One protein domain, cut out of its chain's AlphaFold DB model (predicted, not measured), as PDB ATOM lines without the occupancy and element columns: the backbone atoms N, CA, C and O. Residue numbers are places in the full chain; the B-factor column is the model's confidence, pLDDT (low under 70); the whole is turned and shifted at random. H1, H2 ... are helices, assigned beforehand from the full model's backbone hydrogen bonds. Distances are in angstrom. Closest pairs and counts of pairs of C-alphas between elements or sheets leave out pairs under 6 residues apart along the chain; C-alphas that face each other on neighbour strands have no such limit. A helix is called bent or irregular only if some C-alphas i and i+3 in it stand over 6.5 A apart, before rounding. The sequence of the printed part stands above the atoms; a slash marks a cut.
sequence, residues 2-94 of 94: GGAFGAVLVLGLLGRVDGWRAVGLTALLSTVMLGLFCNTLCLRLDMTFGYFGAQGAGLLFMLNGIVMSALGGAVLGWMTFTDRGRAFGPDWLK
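AT A GLANCE: This is residues 2 to 94 of the 94 residues of an uncharacterized protein of Rhodobacteraceae bacterium R_SAG3 (UniProt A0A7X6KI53). A long helical hairpin, H2 and H3 side by side, makes the length; short H1 packs on H2, and small H4 makes a corner at the end of H3. The printed part has 93 residues, helices H1 to H4 in chain order and no named strand: all helix, loose, radius of gyration of the C-alphas 15.4 A, spans 45 by 23 by 23 A.

IN THESE COORDINATES: Find C-alpha 20 at (115.864, 20.996, 66.763); H2 runs from there 40.8 A to residue 49. H3, residues 54 to 81, 34.7 A, is irregular: C-alphas 56 and 59 are 9.0 A apart. H1 is residues 2 to 12; H4, residues 83 to 88, ends at (103.565, 19.777, 77.144).

HOW THE PARTS SIT: H2 and H3 touch, closest C-alphas Gly 35 and Ile 66, 3.8 A. H1 touches H2, at residues 26 to 34 alone, closest C-alphas Phe 5 and Ser 30, 7.3 A. H3 and H4 touch only at the corner, closest C-alphas Met 79 and Gly 85, 3.9 A. O i to N i+4 pairs are within hydrogen-bond range throughout H1 and H4, 22 of 26 in H2, 22 of 24 in H3.

THE WHOLE: The printed part has no cut and no long link; pLDDT is under 70 at residues 15, 18, 50 to 56 and 84 to 94.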
ATOM      1  N   GLY A   2     104.262   1.501  62.743       72.00
ATOM      2  CA  GLY A   2     104.643   2.480  63.779       72.00
ATOM      3  C   GLY A   2     105.627   1.960  64.840       72.00
ATOM      4  O   GLY A   2     106.549   2.676  65.206       72.00
ATOM      5  N   GLY A   3     105.513   0.693  65.261       78.31
ATOM      6  CA  GLY A   3     106.468   0.088  66.204       78.31
ATOM      7  C   GLY A   3     107.896  -0.042  65.653       78.31
ATOM      8  O   GLY A   3     108.853   0.238  66.365       78.31
ATOM      9  N   ALA A   4     108.048  -0.384  64.368       82.56
ATOM     10  CA  ALA A   4     109.359  -0.439  63.717       82.56
ATOM     11  C   ALA A   4     109.984   0.960  63.598       82.56
ATOM     12  O   ALA A   4     111.162   1.136  63.883       82.56
ATOM     13  N   PHE A   5     109.177   1.967  63.252       82.94
ATOM     14  CA  PHE A   5     109.612   3.365  63.262       82.94
ATOM     15  C   PHE A   5     110.062   3.813  64.663       82.94
ATOM     16  O   PHE A   5     111.140   4.384  64.806       82.94
ATOM     17  N   GLY A   6     109.289   3.481  65.701       81.06
ATOM     18  CA  GLY A   6     109.655   3.751  67.092       81.06
ATOM     19  C   GLY A   6     110.982   3.100  67.490       81.06
ATOM     20  O   GLY A   6     111.831   3.761  68.079       81.06
ATOM     21  N   ALA A   7     111.212   1.844  67.096       83.81
ATOM     22  CA  ALA A   7     112.483   1.161  67.342       83.81
ATOM     23  C   ALA A   7     113.667   1.864  66.655       83.81
ATOM     24  O   ALA A   7     114.721   2.022  67.266       83.81
ATOM     25  N   VAL A   8     113.492   2.345  65.418       84.62
ATOM     26  CA  VAL A   8     114.529   3.112  64.708       84.62
ATOM     27  C   VAL A   8     114.818   4.442  65.403       84.62
ATOM     28  O   VAL A   8     115.979   4.828  65.511       84.62
ATOM     29  N   LEU A   9     113.797   5.130  65.922       83.50
ATOM     30  CA  LEU A   9     114.004   6.358  66.690       83.50
ATOM     31  C   LEU A   9     114.759   6.102  67.998       83.50
ATOM     32  O   LEU A   9     115.706   6.827  68.301       83.50
ATOM     33  N   VAL A  10     114.373   5.066  68.746       82.88
ATOM     34  CA  VAL A  10     115.007   4.716  70.025       82.88
ATOM     35  C   VAL A  10     116.456   4.273  69.827       82.88
ATOM     36  O   VAL A  10     117.336   4.738  70.541       82.88
ATOM     37  N   LEU A  11     116.730   3.410  68.848       81.56
ATOM     38  CA  LEU A  11     118.079   2.885  68.614       81.56
ATOM     39  C   LEU A  11     118.985   3.867  67.857       81.56
ATOM     40  O   LEU A  11     120.202   3.843  68.031       81.56
ATOM     41  N   GLY A  12     118.406   4.691  66.981       77.38
ATOM     42  CA  GLY A  12     119.153   5.543  66.057       77.38
ATOM     43  C   GLY A  12     119.321   6.991  66.510       77.38
ATOM     44  O   GLY A  12     120.380   7.571  66.275       77.38
ATOM     45  N   LEU A  13     118.299   7.589  67.131       75.56
ATOM     46  CA  LEU A  13     118.308   9.012  67.493       75.56
ATOM     47  C   LEU A  13     118.370   9.269  68.998       75.56
ATOM     48  O   LEU A  13     119.006  10.238  69.418       75.56
ATOM     49  N   LEU A  14     117.708   8.440  69.805       74.62
ATOM     50  CA  LEU A  14     117.603   8.671  71.243       74.62
ATOM     51  C   LEU A  14     118.996   8.606  71.896       74.62
ATOM     52  O   LEU A  14     119.702   7.606  71.791       74.62
ATOM     53  N   GLY A  15     119.417   9.706  72.528       69.75
ATOM     54  CA  GLY A  15     120.727   9.837  73.180       69.75
ATOM     55  C   GLY A  15     121.916  10.126  72.251       69.75
ATOM     56  O   GLY A  15     123.037  10.245  72.739       69.75
ATOM     57  N   ARG A  16     121.710  10.242  70.928       72.38
ATOM     58  CA  ARG A  16     122.773  10.607  69.964       72.38
ATOM     59  C   ARG A  16     122.606  11.983  69.336       72.38
ATOM     60  O   ARG A  16     123.588  12.559  68.868       72.38
ATOM     61  N   VAL A  17     121.380  12.489  69.274       71.75
ATOM     62  CA  VAL A  17     121.062  13.770  68.641       71.75
ATOM     63  C   VAL A  17     120.001  14.469  69.469       71.75
ATOM     64  O   VAL A  17     118.910  13.936  69.648       71.75
ATOM     65  N   ASP A  18     120.318  15.675  69.931       68.69
ATOM     66  CA  ASP A  18     119.423  16.492  70.747       68.69
ATOM     67  C   ASP A  18     119.060  17.812  70.056       68.69
ATOM     68  O   ASP A  18     119.766  18.324  69.176       68.69
ATOM     69  N   GLY A  19     117.915  18.363  70.461       73.88
ATOM     70  CA  GLY A  19     117.410  19.652  70.006       73.88
ATOM     71  C   GLY A  19     116.727  19.623  68.636       73.88
ATOM     72  O   GLY A  19     116.283  18.591  68.131       73.88
ATOM     73  N   TRP A  20     116.635  20.796  68.001       75.31
ATOM     74  CA  TRP A  20     115.864  20.996  66.763       75.31
ATOM     75  C   TRP A  20     116.320  20.126  65.581       75.31
ATOM     76  O   TRP A  20     115.524  19.803  64.700       75.31
ATOM     77  N   ARG A  21     117.585  19.689  65.565       78.38
ATOM     78  CA  ARG A  21     118.108  18.786  64.525       78.38
ATOM     79  C   ARG A  21     117.470  17.397  64.597       78.38
ATOM     80  O   ARG A  21     117.178  16.813  63.555       78.38
ATOM     81  N   ALA A  22     117.196  16.897  65.802       80.31
ATOM     82  CA  ALA A  22     116.533  15.611  66.004       80.31
ATOM     83  C   ALA A  22     115.058  15.653  65.569       80.31
ATOM     84  O   ALA A  22     114.555  14.695  64.983       80.31
ATOM     85  N   VAL A  23     114.382  16.791  65.760       82.31
ATOM     86  CA  VAL A  23     113.009  16.996  65.269       82.31
ATOM     87  C   VAL A  23     112.953  16.970  63.738       82.31
ATOM     88  O   VAL A  23     112.094  16.317  63.152       82.31
ATOM     89  N   GLY A  24     113.904  17.631  63.069       83.75
ATOM     90  CA  GLY A  24     113.995  17.585  61.607       83.75
ATOM     91  C   GLY A  24     114.256  16.170  61.085       83.75
ATOM     92  O   GLY A  24     113.589  15.716  60.157       83.75
ATOM     93  N   LEU A  25     115.183  15.443  61.718       85.00
ATOM     94  CA  LEU A  25     115.488  14.057  61.358       85.00
ATOM     95  C   LEU A  25     114.291  13.128  61.574       85.00
ATOM     96  O   LEU A  25     113.983  12.344  60.688       85.00
ATOM     97  N   THR A  26     113.587  13.227  62.699       86.19
ATOM     98  CA  THR A  26     112.390  12.410  62.977       86.19
ATOM     99  C   THR A  26     111.244  12.689  62.014       86.19
ATOM    100  O   THR A  26     110.623  11.741  61.528       86.19
ATOM    101  N   ALA A  27     111.003  13.955  61.665       86.44
ATOM    102  CA  ALA A  27     110.042  14.326  60.632       86.44
ATOM    103  C   ALA A  27     110.412  13.717  59.272       86.44
ATOM    104  O   ALA A  27     109.575  13.085  58.626       86.44
ATOM    105  N   LEU A  28     111.679  13.836  58.864       87.31
ATOM    106  CA  LEU A  28     112.177  13.266  57.614       87.31
ATOM    107  C   LEU A  28     112.018  11.739  57.595       87.31
ATOM    108  O   LEU A  28     111.472  11.174  56.649       87.31
ATOM    109  N   LEU A  29     112.438  11.074  58.671       85.94
ATOM    110  CA  LEU A  29     112.424   9.619  58.792       85.94
ATOM    111  C   LEU A  29     110.990   9.075  58.802       85.94
ATOM    112  O   LEU A  29     110.710   8.081  58.135       85.94
ATOM    113  N   SER A  30     110.067   9.772  59.471       87.62
ATOM    114  CA  SER A  30     108.630   9.469  59.451       87.62
ATOM    115  C   SER A  30     108.039   9.630  58.050       87.62
ATOM    116  O   SER A  30     107.327   8.752  57.566       87.62
ATOM    117  N   THR A  31     108.383  10.714  57.353       87.69
ATOM    118  CA  THR A  31     107.897  10.978  55.989       87.69
ATOM    119  C   THR A  31     108.361   9.901  55.008       87.69
ATOM    120  O   THR A  31     107.579   9.435  54.184       87.69
ATOM    121  N   VAL A  32     109.614   9.454  55.114       86.81
ATOM    122  CA  VAL A  32     110.162   8.404  54.244       86.81
ATOM    123  C   VAL A  32     109.551   7.037  54.568       86.81
ATOM    124  O   VAL A  32     109.073   6.346  53.668       86.81
ATOM    125  N   MET A  33     109.522   6.644  55.844       85.50
ATOM    126  CA  MET A  33     109.013   5.329  56.254       85.50
ATOM    127  C   MET A  33     107.497   5.210  56.091       85.50
ATOM    128  O   MET A  33     107.015   4.285  55.437       85.50
ATOM    129  N   LEU A  34     106.729   6.122  56.686       83.94
ATOM    130  CA  LEU A  34     105.269   6.052  56.668       83.94
ATOM    131  C   LEU A  34     104.687   6.711  55.415       83.94
ATOM    132  O   LEU A  34     103.839   6.120  54.749       83.94
ATOM    133  N   GLY A  35     105.174   7.899  55.060       82.88
ATOM    134  CA  GLY A  35     104.601   8.693  53.972       82.88
ATOM    135  C   GLY A  35     104.880   8.141  52.577       82.88
ATOM    136  O   GLY A  35     104.004   8.200  51.717       82.88
ATOM    137  N   LEU A  36     106.069   7.578  52.351       83.81
ATOM    138  CA  LEU A  36     106.467   6.985  51.071       83.81
ATOM    139  C   LEU A  36     106.368   5.459  51.097       83.81
ATOM    140  O   LEU A  36     105.644   4.880  50.291       83.81
ATOM    141  N   PHE A  37     107.069   4.787  52.012       85.62
ATOM    142  CA  PHE A  37     107.191   3.326  51.969       85.62
ATOM    143  C   PHE A  37     105.883   2.615  52.331       85.62
ATOM    144  O   PHE A  37     105.381   1.798  51.563       85.62
ATOM    145  N   CYS A  38     105.287   2.959  53.473       84.31
ATOM    146  CA  CYS A  38     104.022   2.363  53.900       84.31
ATOM    147  C   CYS A  38     102.890   2.717  52.926       84.31
ATOM    148  O   CYS A  38     102.078   1.866  52.578       84.31
ATOM    149  N   ASN A  39     102.884   3.954  52.430       84.25
ATOM    150  CA  ASN A  39     101.873   4.447  51.506       84.25
ATOM    151  C   ASN A  39     101.948   3.782  50.119       84.25
ATOM    152  O   ASN A  39     100.931   3.366  49.573       84.25
ATOM    153  N   THR A  40     103.152   3.595  49.563       83.19
ATOM    154  CA  THR A  40     103.341   2.837  48.308       83.19
ATOM    155  C   THR A  40     102.941   1.373  48.453       83.19
ATOM    156  O   THR A  40     102.332   0.813  47.541       83.19
ATOM    157  N   LEU A  41     103.226   0.758  49.603       83.94
ATOM    158  CA  LEU A  41     102.746  -0.585  49.929       83.94
ATOM    159  C   LEU A  41     101.216  -0.637  49.977       83.94
ATOM    160  O   LEU A  41     100.633  -1.531  49.370       83.94
ATOM    161  N   CYS A  42     100.566   0.341  50.613       80.81
ATOM    162  CA  CYS A  42      99.108   0.464  50.629       80.81
ATOM    163  C   CYS A  42      98.525   0.667  49.224       80.81
ATOM    164  O   CYS A  42      97.536   0.022  48.901       80.81
ATOM    165  N   LEU A  43      99.157   1.472  48.360       79.88
ATOM    166  CA  LEU A  43      98.751   1.630  46.955       79.88
ATOM    167  C   LEU A  43      98.835   0.310  46.182       79.88
ATOM    168  O   LEU A  43      97.936  -0.027  45.415       79.88
ATOM    169  N   ARG A  44      99.914  -0.455  46.377       79.94
ATOM    170  CA  ARG A  44     100.073  -1.768  45.740       79.94
ATOM    171  C   ARG A  44      99.053  -2.778  46.253       79.94
ATOM    172  O   ARG A  44      98.549  -3.547  45.445       79.94
ATOM    173  N   LEU A  45      98.745  -2.754  47.551       81.25
ATOM    174  CA  LEU A  45      97.705  -3.589  48.154       81.25
ATOM    175  C   LEU A  45      96.303  -3.200  47.666       81.25
ATOM    176  O   LEU A  45      95.454  -4.065  47.472       81.25
ATOM    177  N   ASP A  46      96.056  -1.905  47.463       78.88
ATOM    178  CA  ASP A  46      94.769  -1.405  46.987       78.88
ATOM    179  C   ASP A  46      94.481  -1.844  45.551       78.88
ATOM    180  O   ASP A  46      93.360  -2.217  45.231       78.88
ATOM    181  N   MET A  47      95.504  -1.899  44.697       73.44
ATOM    182  CA  MET A  47      95.350  -2.417  43.334       73.44
ATOM    183  C   MET A  47      94.947  -3.903  43.301       73.44
ATOM    184  O   MET A  47      94.382  -4.343  42.303       73.44
ATOM    185  N   THR A  48      95.213  -4.669  44.366       76.69
ATOM    186  CA  THR A  48      94.821  -6.083  44.495       76.69
ATOM    187  C   THR A  48      93.505  -6.298  45.244       76.69
ATOM    188  O   THR A  48      92.775  -7.218  44.890       76.69
ATOM    189  N   PHE A  49      93.198  -5.495  46.269       76.94
ATOM    190  CA  PHE A  49      92.044  -5.710  47.159       76.94
ATOM    191  C   PHE A  49      90.947  -4.632  47.077       76.94
ATOM    192  O   PHE A  49      89.840  -4.878  47.546       76.94
ATOM    193  N   GLY A  50      91.228  -3.455  46.508       68.12
ATOM    194  CA  GLY A  50      90.262  -2.361  46.324       68.12
ATOM    195  C   GLY A  50      89.703  -1.746  47.617       68.12
ATOM    196  O   GLY A  50      88.563  -1.292  47.632       68.12
ATOM    197  N   TYR A  51      90.461  -1.770  48.717       66.62
ATOM    198  CA  TYR A  51      89.982  -1.447  50.072       66.62
ATOM    199  C   TYR A  51      90.196   0.018  50.511       66.62
ATOM    200  O   TYR A  51      89.422   0.557  51.298       66.62
ATOM    201  N   PHE A  52      91.247   0.677  50.033       63.50
ATOM    202  CA  PHE A  52      91.708   2.002  50.464       63.50
ATOM    203  C   PHE A  52      91.225   3.158  49.575       63.50
ATOM    204  O   PHE A  52      91.485   4.319  49.893       63.50
ATOM    205  N   GLY A  53      90.521   2.873  48.474       64.81
ATOM    206  CA  GLY A  53      89.958   3.905  47.594       64.81
ATOM    207  C   GLY A  53      91.005   4.664  46.767       64.81
ATOM    208  O   GLY A  53      90.707   5.715  46.194       64.81
ATOM    209  N   ALA A  54      92.229   4.137  46.665       60.16
ATOM    210  CA  ALA A  54      93.283   4.731  45.855       60.16
ATOM    211  C   ALA A  54      93.070   4.508  44.349       60.16
ATOM    212  O   ALA A  54      93.613   5.263  43.544       60.16
ATOM    213  N   GLN A  55      92.223   3.553  43.956       60.41
ATOM    214  CA  GLN A  55      91.793   3.380  42.562       60.41
ATOM    215  C   GLN A  55      91.141   4.636  41.949       60.41
ATOM    216  O   GLN A  55      91.264   4.847  40.746       60.41
ATOM    217  N   GLY A  56      90.479   5.487  42.750       65.31
ATOM    218  CA  GLY A  56      89.830   6.715  42.262       65.31
ATOM    219  C   GLY A  56      90.673   7.987  42.403       65.31
ATOM    220  O   GLY A  56      90.560   8.901  41.590       65.31
ATOM    221  N   ALA A  57      91.527   8.064  43.429       73.56
ATOM    222  CA  ALA A  57      92.301   9.266  43.751       73.56
ATOM    223  C   ALA A  57      93.669   8.938  44.380       73.56
ATOM    224  O   ALA A  57      94.067   9.532  45.385       73.56
ATOM    225  N   GLY A  58      94.415   7.995  43.795       70.81
ATOM    226  CA  GLY A  58      95.683   7.499  44.347       70.81
ATOM    227  C   GLY A  58      96.736   8.581  44.604       70.81
ATOM    228  O   GLY A  58      97.494   8.488  45.564       70.81
ATOM    229  N   LEU A  59      96.729   9.661  43.819       73.38
ATOM    230  CA  LEU A  59      97.625  10.804  44.018       73.38
ATOM    231  C   LEU A  59      97.265  11.605  45.285       73.38
ATOM    232  O   LEU A  59      98.155  12.054  46.007       73.38
ATOM    233  N   LEU A  60      95.971  11.717  45.605       78.81
ATOM    234  CA  LEU A  60      95.478  12.371  46.820       78.81
ATOM    235  C   LEU A  60      95.783  11.529  48.066       78.81
ATOM    236  O   LEU A  60      96.203  12.065  49.090       78.81
ATOM    237  N   PHE A  61      95.628  10.206  47.957       76.31
ATOM    238  CA  PHE A  61      96.027   9.252  48.994       76.31
ATOM    239  C   PHE A  61      97.537   9.333  49.266       76.31
ATOM    240  O   PHE A  61      97.980   9.393  50.417       76.31
ATOM    241  N   MET A  62      98.333   9.448  48.198       81.00
ATOM    242  CA  MET A  62      99.779   9.570  48.309       81.00
ATOM    243  C   MET A  62     100.203  10.877  48.994       81.00
ATOM    244  O   MET A  62     100.959  10.855  49.963       81.00
ATOM    245  N   LEU A  63      99.657  12.009  48.542       84.00
ATOM    246  CA  LEU A  63      99.918  13.325  49.130       84.00
ATOM    247  C   LEU A  63      99.494  13.402  50.596       84.00
ATOM    248  O   LEU A  63     100.266  13.875  51.426       84.00
ATOM    249  N   ASN A  64      98.297  12.915  50.928       85.50
ATOM    250  CA  ASN A  64      97.793  12.948  52.298       85.50
ATOM    251  C   ASN A  64      98.681  12.107  53.225       85.50
ATOM    252  O   ASN A  64      99.124  12.597  54.263       85.50
ATOM    253  N   GLY A  65      99.047  10.891  52.810       83.00
ATOM    254  CA  GLY A  65      99.952  10.048  53.591       83.00
ATOM    255  C   GLY A  65     101.328  10.685  53.808       83.00
ATOM    256  O   GLY A  65     101.853  10.610  54.918       83.00
ATOM    257  N   ILE A  66     101.895  11.372  52.810       86.62
ATOM    258  CA  ILE A  66     103.164  12.107  52.957       86.62
ATOM    259  C   ILE A  66     103.014  13.268  53.946       86.62
ATOM    260  O   ILE A  66     103.790  13.364  54.896       86.62
ATOM    261  N   VAL A  67     102.004  14.123  53.758       88.38
ATOM    262  CA  VAL A  67     101.784  15.319  54.586       88.38
ATOM    263  C   VAL A  67     101.500  14.938  56.037       88.38
ATOM    264  O   VAL A  67     102.133  15.470  56.948       88.38
ATOM    265  N   MET A  68     100.605  13.976  56.269       86.31
ATOM    266  CA  MET A  68     100.277  13.519  57.620       86.31
ATOM    267  C   MET A  68     101.456  12.826  58.297       86.31
ATOM    268  O   MET A  68     101.674  13.023  59.491       86.31
ATOM    269  N   SER A  69     102.268  12.072  57.551       87.12
ATOM    270  CA  SER A  69     103.472  11.441  58.107       87.12
ATOM    271  C   SER A  69     104.551  12.461  58.471       87.12
ATOM    272  O   SER A  69     105.229  12.290  59.488       87.12
ATOM    273  N   ALA A  70     104.693  13.531  57.685       87.94
ATOM    274  CA  ALA A  70     105.601  14.632  57.988       87.94
ATOM    275  C   ALA A  70     105.157  15.400  59.238       87.94
ATOM    276  O   ALA A  70     105.965  15.627  60.139       87.94
ATOM    277  N   LEU A  71     103.865  15.734  59.331       88.44
ATOM    278  CA  LEU A  71     103.288  16.401  60.499       88.44
ATOM    279  C   LEU A  71     103.402  15.533  61.755       88.44
ATOM    280  O   LEU A  71     103.901  16.000  62.776       88.44
ATOM    281  N   GLY A  72     103.014  14.259  61.675       85.06
ATOM    282  CA  GLY A  72     103.113  13.324  62.795       85.06
ATOM    283  C   GLY A  72     104.554  13.139  63.272       85.06
ATOM    284  O   GLY A  72     104.818  13.185  64.470       85.06
ATOM    285  N   GLY A  73     105.504  13.013  62.339       85.19
ATOM    286  CA  GLY A  73     106.928  12.916  62.658       85.19
ATOM    287  C   GLY A  73     107.493  14.188  63.289       85.19
ATOM    288  O   GLY A  73     108.262  14.098  64.241       85.19
ATOM    289  N   ALA A  74     107.083  15.364  62.809       84.94
ATOM    290  CA  ALA A  74     107.494  16.644  63.377       84.94
ATOM    291  C   ALA A  74     106.940  16.851  64.792       84.94
ATOM    292  O   ALA A  74     107.680  17.270  65.678       84.94
ATOM    293  N   VAL A  75     105.669  16.510  65.031       85.25
ATOM    294  CA  VAL A  75     105.044  16.603  66.360       85.25
ATOM    295  C   VAL A  75     105.688  15.621  67.337       85.25
ATOM    296  O   VAL A  75     106.055  16.016  68.442       85.25
ATOM    297  N   LEU A  76     105.894  14.364  66.930       82.94
ATOM    298  CA  LEU A  76     106.572  13.359  67.756       82.94
ATOM    299  C   LEU A  76     108.018  13.756  68.052       82.94
ATOM    300  O   LEU A  76     108.460  13.679  69.198       82.94
ATOM    301  N   GLY A  77     108.746  14.231  67.044       82.69
ATOM    302  CA  GLY A  77     110.094  14.754  67.211       82.69
ATOM    303  C   GLY A  77     110.130  15.902  68.211       82.69
ATOM    304  O   GLY A  77     110.955  15.917  69.122       82.69
ATOM    305  N   TRP A  78     109.190  16.835  68.078       82.62
ATOM    306  CA  TRP A  78     109.065  17.978  68.968       82.62
ATOM    307  C   TRP A  78     108.770  17.537  70.410       82.62
ATOM    308  O   TRP A  78     109.466  17.944  71.333       82.62
ATOM    309  N   MET A  79     107.825  16.622  70.624       80.25
ATOM    310  CA  MET A  79     107.539  16.094  71.964       80.25
ATOM    311  C   MET A  79     108.728  15.350  72.585       80.25
ATOM    312  O   MET A  79     108.960  15.459  73.785       80.25
ATOM    313  N   THR A  80     109.506  14.621  71.780       78.50
ATOM    314  CA  THR A  80     110.573  13.752  72.298       78.50
ATOM    315  C   THR A  80     111.891  14.496  72.552       78.50
ATOM    316  O   THR A  80     112.588  14.191  73.522       78.50
ATOM    317  N   PHE A  81     112.248  15.470  71.704       78.31
ATOM    318  CA  PHE A  81     113.606  16.043  71.646       78.31
ATOM    319  C   PHE A  81     113.720  17.527  72.025       78.31
ATOM    320  O   PHE A  81     114.830  18.060  72.015       78.31
ATOM    321  N   THR A  82     112.626  18.224  72.350       78.44
ATOM    322  CA  THR A  82     112.692  19.613  72.847       78.44
ATOM    323  C   THR A  82     112.024  19.777  74.198       78.44
ATOM    324  O   THR A  82     110.965  19.209  74.461       78.44
ATOM    325  N   ASP A  83     112.637  20.610  75.040       70.62
ATOM    326  CA  ASP A  83     112.171  20.911  76.395       70.62
ATOM    327  C   ASP A  83     110.751  21.484  76.407       70.62
ATOM    328  O   ASP A  83     109.956  21.161  77.286       70.62
ATOM    329  N   ARG A  84     110.382  22.276  75.386       69.12
ATOM    330  CA  ARG A  84     109.012  22.806  75.252       69.12
ATOM    331  C   ARG A  84     107.991  21.707  74.961       69.12
ATOM    332  O   ARG A  84     106.870  21.789  75.450       69.12
ATOM    333  N   GLY A  85     108.377  20.702  74.177       63.16
ATOM    334  CA  GLY A  85     107.524  19.558  73.860       63.16
ATOM    335  C   GLY A  85     107.384  18.603  75.045       63.16
ATOM    336  O   GLY A  85     106.271  18.196  75.367       63.16
ATOM    337  N   ARG A  86     108.482  18.323  75.761       66.69
ATOM    338  CA  ARG A  86     108.460  17.528  77.003       66.69
ATOM    339  C   ARG A  86     107.636  18.194  78.105       66.69
ATOM    340  O   ARG A  86     106.922  17.510  78.828       66.69
ATOM    341  N   ALA A  87     107.670  19.525  78.199       68.31
ATOM    342  CA  ALA A  87     106.845  20.277  79.144       68.31
ATOM    343  C   ALA A  87     105.333  20.183  78.851       68.31
ATOM    344  O   ALA A  87     104.539  20.283  79.785       68.31
ATOM    345  N   PHE A  88     104.951  19.978  77.584       68.88
ATOM    346  CA  PHE A  88     103.565  19.777  77.144       68.88
ATOM    347  C   PHE A  88     103.069  18.334  77.363       68.88
ATOM    348  O   PHE A  88     101.865  18.087  77.369       68.88
ATOM    349  N   GLY A  89     103.983  17.373  77.536       62.06
ATOM    350  CA  GLY A  89     103.650  15.977  77.813       62.06
ATOM    351  C   GLY A  89     103.072  15.770  79.223       62.06
ATOM    352  O   GLY A  89     103.399  16.534  80.134       62.06
ATOM    353  N   PRO A  90     102.221  14.742  79.423       58.81
ATOM    354  CA  PRO A  90     101.660  14.413  80.734       58.81
ATOM    355  C   PRO A  90     102.777  14.175  81.759       58.81
ATOM    356  O   PRO A  90     103.796  13.574  81.428       58.81
ATOM    357  N   ASP A  91     102.578  14.614  83.007       59.41
ATOM    358  CA  ASP A  91     103.622  14.633  84.051       59.41
ATOM    359  C   ASP A  91     104.271  13.266  84.336       59.41
ATOM    360  O   ASP A  91     105.378  13.212  84.855       59.41
ATOM    361  N   TRP A  92     103.631  12.161  83.943       56.66
ATOM    362  CA  TRP A  92     104.173  10.798  84.037       56.66
ATOM    363  C   TRP A  92     105.303  10.468  83.040       56.66
ATOM    364  O   TRP A  92     105.874   9.383  83.115       56.66
ATOM    365  N   LEU A  93     105.602  11.360  82.093       53.62
ATOM    366  CA  LEU A  93     106.699  11.240  81.121       53.62
ATOM    367  C   LEU A  93     107.890  12.169  81.434       53.62
ATOM    368  O   LEU A  93     108.848  12.183  80.659       53.62
ATOM    369  N   LYS A  94     107.809  12.957  82.518       49.53
ATOM    370  CA  LYS A  94     108.859  13.876  82.983       49.53
ATOM    371  C   LYS A  94     109.844  13.187  83.919       49.53
ATOM    372  O   LYS A  94     109.399  12.359  84.742       49.53
TER     373      LYS A  94